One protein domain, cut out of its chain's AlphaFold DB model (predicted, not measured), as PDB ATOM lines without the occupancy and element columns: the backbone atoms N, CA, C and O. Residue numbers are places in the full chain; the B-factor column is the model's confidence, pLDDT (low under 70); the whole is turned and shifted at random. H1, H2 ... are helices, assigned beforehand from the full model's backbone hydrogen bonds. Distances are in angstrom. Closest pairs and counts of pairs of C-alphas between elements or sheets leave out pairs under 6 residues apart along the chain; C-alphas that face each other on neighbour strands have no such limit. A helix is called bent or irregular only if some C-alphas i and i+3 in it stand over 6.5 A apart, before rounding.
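AT A GLANCE: This is residues 22 to 81 of the 436 residues of an uncharacterized protein of Anopheles farauti (UniProt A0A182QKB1). Three helices of like course stand side by side with room between them, their centres at the corners of a triangle: H1 runs one way, H2 folds back beside it, and H3 runs the way of H1 again. The three are widely spaced, with no two clearly touching; H1 and H3 come closest where both begin, and the last part of H3, residues 72 to 75, stands free at the other end. The printed part has 60 residues with three named helices in the order H1, H2, H3 and no named strand, and its class is all helix. The whole is compact, with a radius of gyration of the C-alphas of 11.8 A, and only just elongated, spanning 31 by 20 by 19 A.

IN THESE COORDINATES: H1 holds residues 22 to 38, beginning at C-alpha 22 at (312.384, -29.126, 39.792), and measures 26.6 A from first to last C-alpha. It is irregular: C-alphas 35 and 38 are 7.4 A apart, and its line is a rough one. H2 holds residues 41 to 57, begins at C-alpha 41 at (299.452, -19.385, 63.144) and measures 24.7 A. H3 holds residues 62 to 75, measures 20.4 A and ends at C-alpha 75 at (305.795, -6.087, 50.771).

HOW THE PARTS SIT: H1 and H2 are close but not clearly touching, their closest C-alphas being those of Thr 36 and Arg 44, 7.7 A apart. They run opposite ways at a shallow tilt of 17 degrees, with centres 13.5 A apart. H2 and H3 are near each other, with 6 pairs of C-alphas within 10 A and the closest C-alphas 8.1 A apart. H1 and H3 are close but not clearly touching, their closest C-alphas being those of Ser 22 and Pro 62, 7.3 A apart. They run the same way at a shallow tilt of 22 degrees, with centres 13.9 A apart. In H3 every O i to N i+4 pair is within hydrogen-bond range; in H1 it is 10 of 13 and in H2 12 of 13.

THE WHOLE: The two C-alphas farthest apart are those of Gly 59 and Gln 81, at 32.9 A. The printed part has no cut, and the links H1 to H2 and H2 to H3 are both tight, with 2 and 4 residues. Residues 37 to 43, of which 41 to 43 belong to H2, stand free, and so do residues 72 to 77, of which 72 to 75 belong to H3. The mean pLDDT of the printed part is 71.2; 19 residues are under 70, namely residues 22 to 24, 37, 53 to 62, 75 and 78 to 81.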
ATOM      1  N   SER A  22     313.680 -29.442  39.183       58.31
ATOM      2  CA  SER A  22     312.384 -29.126  39.792       58.31
ATOM      3  C   SER A  22     312.208 -29.734  41.190       58.31
ATOM      4  O   SER A  22     311.605 -29.103  42.061       58.31
ATOM      5  N   GLN A  23     312.749 -30.933  41.445       65.06
ATOM      6  CA  GLN A  23     312.616 -31.597  42.749       65.06
ATOM      7  C   GLN A  23     313.534 -30.970  43.802       65.06
ATOM      8  O   GLN A  23     313.107 -30.763  44.939       65.06
ATOM      9  N   ALA A  24     314.748 -30.576  43.409       68.62
ATOM     10  CA  ALA A  24     315.672 -29.853  44.280       68.62
ATOM     11  C   ALA A  24     315.096 -28.495  44.717       68.62
ATOM     12  O   ALA A  24     315.187 -28.134  45.893       68.62
ATOM     13  N   MET A  25     314.432 -27.770  43.810       72.75
ATOM     14  CA  MET A  25     313.780 -26.509  44.165       72.75
ATOM     15  C   MET A  25     312.547 -26.722  45.054       72.75
ATOM     16  O   MET A  25     312.344 -25.977  46.012       72.75
ATOM     17  N   LEU A  26     311.749 -27.765  44.800       76.81
ATOM     18  CA  LEU A  26     310.618 -28.113  45.664       76.81
ATOM     19  C   LEU A  26     311.087 -28.478  47.085       76.81
ATOM     20  O   LEU A  26     310.431 -28.108  48.058       76.81
ATOM     21  N   LEU A  27     312.227 -29.164  47.205       76.06
ATOM     22  CA  LEU A  27     312.858 -29.478  48.485       76.06
ATOM     23  C   LEU A  27     313.301 -28.201  49.215       76.06
ATOM     24  O   LEU A  27     313.003 -28.049  50.396       76.06
ATOM     25  N   HIS A  28     313.919 -27.251  48.508       72.81
ATOM     26  CA  HIS A  28     314.323 -25.964  49.082       72.81
ATOM     27  C   HIS A  28     313.125 -25.138  49.551       72.81
ATOM     28  O   HIS A  28     313.151 -24.600  50.652       72.81
ATOM     29  N   VAL A  29     312.037 -25.090  48.777       80.50
ATOM     30  CA  VAL A  29     310.803 -24.407  49.197       80.50
ATOM     31  C   VAL A  29     310.183 -25.095  50.417       80.50
ATOM     32  O   VAL A  29     309.703 -24.418  51.324       80.50
ATOM     33  N   ARG A  30     310.225 -26.431  50.493       75.69
ATOM     34  CA  ARG A  30     309.756 -27.179  51.672       75.69
ATOM     35  C   ARG A  30     310.620 -26.931  52.905       75.69
ATOM     36  O   ARG A  30     310.057 -26.780  53.982       75.69
ATOM     37  N   LEU A  31     311.941 -26.852  52.754       73.50
ATOM     38  CA  LEU A  31     312.869 -26.516  53.839       73.50
ATOM     39  C   LEU A  31     312.676 -25.071  54.313       73.50
ATOM     40  O   LEU A  31     312.598 -24.830  55.514       73.50
ATOM     41  N   LEU A  32     312.484 -24.131  53.384       77.38
ATOM     42  CA  LEU A  32     312.182 -22.734  53.700       77.38
ATOM     43  C   LEU A  32     310.857 -22.613  54.471       77.38
ATOM     44  O   LEU A  32     310.773 -21.877  55.449       77.38
ATOM     45  N   LEU A  33     309.840 -23.392  54.082       73.44
ATOM     46  CA  LEU A  33     308.565 -23.478  54.799       73.44
ATOM     47  C   LEU A  33     308.692 -24.208  56.145       73.44
ATOM     48  O   LEU A  33     308.024 -23.817  57.098       73.44
ATOM     49  N   ALA A  34     309.549 -25.223  56.269       72.44
ATOM     50  CA  ALA A  34     309.822 -25.887  57.546       72.44
ATOM     51  C   ALA A  34     310.504 -24.932  58.544       72.44
ATOM     52  O   ALA A  34     310.164 -24.937  59.728       72.44
ATOM     53  N   GLY A  35     311.357 -24.028  58.052       79.38
ATOM     54  CA  GLY A  35     311.951 -22.935  58.830       79.38
ATOM     55  C   GLY A  35     310.946 -21.883  59.320       79.38
ATOM     56  O   GLY A  35     311.246 -21.116  60.230       79.38
ATOM     57  N   THR A  36     309.709 -21.874  58.807       74.94
ATOM     58  CA  THR A  36     308.655 -20.952  59.273       74.94
ATOM     59  C   THR A  36     307.978 -21.377  60.583       74.94
ATOM     60  O   THR A  36     306.939 -20.826  60.963       74.94
ATOM     61  N   ALA A  37     308.576 -22.310  61.332       67.06
ATOM     62  CA  ALA A  37     308.131 -22.725  62.663       67.06
ATOM     63  C   ALA A  37     308.074 -21.577  63.696       67.06
ATOM     64  O   ALA A  37     307.482 -21.753  64.759       67.06
ATOM     65  N   SER A  38     308.602 -20.393  63.365       72.56
ATOM     66  CA  SER A  38     308.472 -19.166  64.162       72.56
ATOM     67  C   SER A  38     307.357 -18.208  63.701       72.56
ATOM     68  O   SER A  38     307.099 -17.213  64.374       72.56
ATOM     69  N   LEU A  39     306.673 -18.466  62.578       74.25
ATOM     70  CA  LEU A  39     305.577 -17.600  62.117       74.25
ATOM     71  C   LEU A  39     304.326 -17.773  62.978       74.25
ATOM     72  O   LEU A  39     304.053 -18.878  63.459       74.25
ATOM     73  N   ARG A  40     303.527 -16.709  63.115       85.62
ATOM     74  CA  ARG A  40     302.240 -16.781  63.814       85.62
ATOM     75  C   ARG A  40     301.294 -17.741  63.070       85.62
ATOM     76  O   ARG A  40     301.373 -17.855  61.844       85.62
ATOM     77  N   PRO A  41     300.373 -18.429  63.768       80.94
ATOM     78  CA  PRO A  41     299.452 -19.385  63.144       80.94
ATOM     79  C   PRO A  41     298.639 -18.818  61.965       80.94
ATOM     80  O   PRO A  41     298.386 -19.540  61.000       80.94
ATOM     81  N   ALA A  42     298.287 -17.528  62.010       76.62
ATOM     82  CA  ALA A  42     297.575 -16.829  60.937       76.62
ATOM     83  C   ALA A  42     298.420 -16.654  59.657       76.62
ATOM     84  O   ALA A  42     297.913 -16.805  58.547       76.62
ATOM     85  N   ASP A  43     299.727 -16.429  59.791       77.12
ATOM     86  CA  ASP A  43     300.625 -16.272  58.640       77.12
ATOM     87  C   ASP A  43     300.902 -17.628  57.976       77.12
ATOM     88  O   ASP A  43     301.012 -17.738  56.752       77.12
ATOM     89  N   ARG A  44     300.932 -18.706  58.774       78.88
ATOM     90  CA  ARG A  44     301.068 -20.081  58.264       78.88
ATOM     91  C   ARG A  44     299.855 -20.523  57.456       78.88
ATOM     92  O   ARG A  44     300.023 -21.211  56.447       78.88
ATOM     93  N   SER A  45     298.642 -20.173  57.882       75.56
ATOM     94  CA  SER A  45     297.425 -20.522  57.138       75.56
ATOM     95  C   SER A  45     297.334 -19.741  55.824       75.56
ATOM     96  O   SER A  45     296.987 -20.329  54.795       75.56
ATOM     97  N   LEU A  46     297.757 -18.475  55.820       77.56
ATOM     98  CA  LEU A  46     297.849 -17.646  54.620       77.56
ATOM     99  C   LEU A  46     298.886 -18.192  53.626       77.56
ATOM    100  O   LEU A  46     298.572 -18.353  52.446       77.56
ATOM    101  N   LEU A  47     300.076 -18.578  54.095       75.50
ATOM    102  CA  LEU A  47     301.108 -19.204  53.255       75.50
ATOM    103  C   LEU A  47     300.658 -20.554  52.681       75.50
ATOM    104  O   LEU A  47     300.871 -20.819  51.496       75.50
ATOM    105  N   ARG A  48     299.979 -21.392  53.477       77.50
ATOM    106  CA  ARG A  48     299.389 -22.654  52.992       77.50
ATOM    107  C   ARG A  48     298.307 -22.410  51.938       77.50
ATOM    108  O   ARG A  48     298.279 -23.112  50.928       77.50
ATOM    109  N   GLY A  49     297.449 -21.410  52.146       80.81
ATOM    110  CA  GLY A  49     296.401 -21.018  51.202       80.81
ATOM    111  C   GLY A  49     296.961 -20.477  49.885       80.81
ATOM    112  O   GLY A  49     296.506 -20.887  48.813       80.81
ATOM    113  N   LEU A  50     297.992 -19.626  49.952       75.25
ATOM    114  CA  LEU A  50     298.730 -19.171  48.775       75.25
ATOM    115  C   LEU A  50     299.327 -20.368  48.035       75.25
ATOM    116  O   LEU A  50     299.058 -20.536  46.851       75.25
ATOM    117  N   PHE A  51     300.064 -21.241  48.719       72.00
ATOM    118  CA  PHE A  51     300.731 -22.374  48.079       72.00
ATOM    119  C   PHE A  51     299.744 -23.341  47.407       72.00
ATOM    120  O   PHE A  51     299.981 -23.797  46.288       72.00
ATOM    121  N   ALA A  52     298.599 -23.607  48.043       71.00
ATOM    122  CA  ALA A  52     297.539 -24.431  47.466       71.00
ATOM    123  C   ALA A  52     296.921 -23.801  46.204       71.00
ATOM    124  O   ALA A  52     296.625 -24.520  45.246       71.00
ATOM    125  N   ARG A  53     296.757 -22.472  46.176       68.44
ATOM    126  CA  ARG A  53     296.309 -21.739  44.978       68.44
ATOM    127  C   ARG A  53     297.389 -21.710  43.895       68.44
ATOM    128  O   ARG A  53     297.079 -21.944  42.734       68.44
ATOM    129  N   PHE A  54     298.651 -21.515  44.264       58.12
ATOM    130  CA  PHE A  54     299.773 -21.469  43.325       58.12
ATOM    131  C   PHE A  54     300.036 -22.818  42.657       58.12
ATOM    132  O   PHE A  54     300.168 -22.866  41.435       58.12
ATOM    133  N   ARG A  55     299.973 -23.926  43.404       69.31
ATOM    134  CA  ARG A  55     300.071 -25.285  42.843       69.31
ATOM    135  C   ARG A  55     299.005 -25.574  41.773       69.31
ATOM    136  O   ARG A  55     299.216 -26.447  40.942       69.31
ATOM    137  N   ARG A  56     297.871 -24.860  41.788       68.56
ATOM    138  CA  ARG A  56     296.810 -24.994  40.776       68.56
ATOM    139  C   ARG A  56     296.998 -24.095  39.550       68.56
ATOM    140  O   ARG A  56     296.417 -24.400  38.518       68.56
ATOM    141  N   ILE A  57     297.748 -22.996  39.658       64.06
ATOM    142  CA  ILE A  57     297.799 -21.941  38.626       64.06
ATOM    143  C   ILE A  57     299.081 -22.016  37.792       64.06
ATOM    144  O   ILE A  57     299.053 -21.767  36.589       64.06
ATOM    145  N   THR A  58     300.211 -22.356  38.405       51.97
ATOM    146  CA  THR A  58     301.504 -22.398  37.716       51.97
ATOM    147  C   THR A  58     301.900 -23.840  37.419       51.97
ATOM    148  O   THR A  58     302.228 -24.584  38.339       51.97
ATOM    149  N   GLY A  59     301.898 -24.214  36.134       59.78
ATOM    150  CA  GLY A  59     302.703 -25.337  35.624       59.78
ATOM    151  C   GLY A  59     304.213 -25.073  35.780       59.78
ATOM    152  O   GLY A  59     304.590 -24.148  36.497       59.78
ATOM    153  N   ASP A  60     305.062 -25.854  35.099       47.38
ATOM    154  CA  ASP A  60     306.531 -26.028  35.267       47.38
ATOM    155  C   ASP A  60     307.457 -24.776  35.199       47.38
ATOM    156  O   ASP A  60     308.539 -24.815  34.612       47.38
ATOM    157  N   ARG A  61     307.105 -23.632  35.796       63.91
ATOM    158  CA  ARG A  61     307.908 -22.394  35.787       63.91
ATOM    159  C   ARG A  61     308.326 -21.959  37.196       63.91
ATOM    160  O   ARG A  61     307.727 -21.047  37.770       63.91
ATOM    161  N   PRO A  62     309.393 -22.563  37.745       68.62
ATOM    162  CA  PRO A  62     309.872 -22.297  39.102       68.62
ATOM    163  C   PRO A  62     310.300 -20.841  39.381       68.62
ATOM    164  O   PRO A  62     310.125 -20.332  40.487       68.62
ATOM    165  N   ILE A  63     310.837 -20.139  38.378       71.06
ATOM    166  CA  ILE A  63     311.430 -18.799  38.547       71.06
ATOM    167  C   ILE A  63     310.365 -17.737  38.862       71.06
ATOM    168  O   ILE A  63     310.578 -16.856  39.696       71.06
ATOM    169  N   THR A  64     309.183 -17.841  38.250       70.94
ATOM    170  CA  THR A  64     308.069 -16.916  38.503       70.94
ATOM    171  C   THR A  64     307.536 -17.061  39.929       70.94
ATOM    172  O   THR A  64     307.159 -16.071  40.555       70.94
ATOM    173  N   VAL A  65     307.565 -18.283  40.470       77.31
ATOM    174  CA  VAL A  65     307.146 -18.582  41.845       77.31
ATOM    175  C   VAL A  65     308.115 -17.957  42.849       77.31
ATOM    176  O   VAL A  65     307.672 -17.289  43.781       77.31
ATOM    177  N   LEU A  66     309.428 -18.089  42.627       81.50
ATOM    178  CA  LEU A  66     310.440 -17.471  43.488       81.50
ATOM    179  C   LEU A  66     310.317 -15.938  43.503       81.50
ATOM    180  O   LEU A  66     310.357 -15.326  44.568       81.50
ATOM    181  N   PHE A  67     310.093 -15.323  42.337       79.25
ATOM    182  CA  PHE A  67     309.911 -13.874  42.226       79.25
ATOM    183  C   PHE A  67     308.672 -13.374  42.981       79.25
ATOM    184  O   PHE A  67     308.734 -12.357  43.672       79.25
ATOM    185  N   LEU A  68     307.550 -14.093  42.888       79.88
ATOM    186  CA  LEU A  68     306.321 -13.733  43.598       79.88
ATOM    187  C   LEU A  68     306.472 -13.884  45.112       79.88
ATOM    188  O   LEU A  68     306.070 -12.982  45.839       79.88
ATOM    189  N   ILE A  69     307.111 -14.962  45.577       83.00
ATOM    190  CA  ILE A  69     307.395 -15.172  47.002       83.00
ATOM    191  C   ILE A  69     308.264 -14.028  47.536       83.00
ATOM    192  O   ILE A  69     307.880 -13.371  48.502       83.00
ATOM    193  N   LEU A  70     309.388 -13.727  46.876       81.38
ATOM    194  CA  LEU A  70     310.286 -12.640  47.285       81.38
ATOM    195  C   LEU A  70     309.580 -11.279  47.296       81.38
ATOM    196  O   LEU A  70     309.758 -10.501  48.233       81.38
ATOM    197  N   ARG A  71     308.723 -11.010  46.305       79.94
ATOM    198  CA  ARG A  71     307.912  -9.788  46.258       79.94
ATOM    199  C   ARG A  71     306.938  -9.709  47.432       79.94
ATOM    200  O   ARG A  71     306.843  -8.652  48.048       79.94
ATOM    201  N   THR A  72     306.251 -10.802  47.770       75.81
ATOM    202  CA  THR A  72     305.314 -10.843  48.903       75.81
ATOM    203  C   THR A  72     306.030 -10.642  50.240       75.81
ATOM    204  O   THR A  72     305.557  -9.868  51.072       75.81
ATOM    205  N   PHE A  73     307.200 -11.260  50.433       77.06
ATOM    206  CA  PHE A  73     308.020 -11.061  51.634       77.06
ATOM    207  C   PHE A  73     308.555  -9.627  51.755       77.06
ATOM    208  O   PHE A  73     308.573  -9.076  52.857       77.06
ATOM    209  N   ALA A  74     308.935  -9.001  50.637       70.06
ATOM    210  CA  ALA A  74     309.347  -7.599  50.614       70.06
ATOM    211  C   ALA A  74     308.189  -6.658  50.981       70.06
ATOM    212  O   ALA A  74     308.368  -5.760  51.801       70.06
ATOM    213  N   THR A  75     306.985  -6.896  50.447       67.31
ATOM    214  CA  THR A  75     305.795  -6.087  50.771       67.31
ATOM    215  C   THR A  75     305.285  -6.299  52.194       67.31
ATOM    216  O   THR A  75     304.715  -5.385  52.774       67.31
ATOM    217  N   ALA A  76     305.505  -7.481  52.777       71.94
ATOM    218  CA  ALA A  76     305.098  -7.797  54.147       71.94
ATOM    219  C   ALA A  76     306.078  -7.266  55.214       71.94
ATOM    220  O   ALA A  76     305.921  -7.565  56.394       71.94
ATOM    221  N   GLY A  77     307.118  -6.517  54.822       70.75
ATOM    222  CA  GLY A  77     308.097  -5.940  55.750       70.75
ATOM    223  C   GLY A  77     309.079  -6.945  56.368       70.75
ATOM    224  O   GLY A  77     309.983  -6.531  57.090       70.75
ATOM    225  N   GLY A  78     308.973  -8.241  56.051       61.62
ATOM    226  CA  GLY A  78     309.810  -9.298  56.634       61.62
ATOM    227  C   GLY A  78     311.295  -9.215  56.256       61.62
ATOM    228  O   GLY A  78     312.150  -9.665  57.009       61.62
ATOM    229  N   LEU A  79     311.625  -8.580  55.126       48.91
ATOM    230  CA  LEU A  79     313.015  -8.364  54.694       48.91
ATOM    231  C   LEU A  79     313.695  -7.162  55.370       48.91
ATOM    232  O   LEU A  79     314.912  -7.019  55.278       48.91
ATOM    233  N   ARG A  80     312.934  -6.297  56.054       48.66
ATOM    234  CA  ARG A  80     313.460  -5.045  56.621       48.66
ATOM    235  C   ARG A  80     314.320  -5.274  57.867       48.66
ATOM    236  O   ARG A  80     315.241  -4.502  58.095       48.66
ATOM    237  N   GLN A  81     314.052  -6.332  58.635       41.78
ATOM    238  CA  GLN A  81     314.804  -6.652  59.855       41.78
ATOM    239  C   GLN A  81     316.072  -7.481  59.596       41.78
ATOM    240  O   GLN A  81     317.064  -7.272  60.277       41.78
TER     241      GLN A  81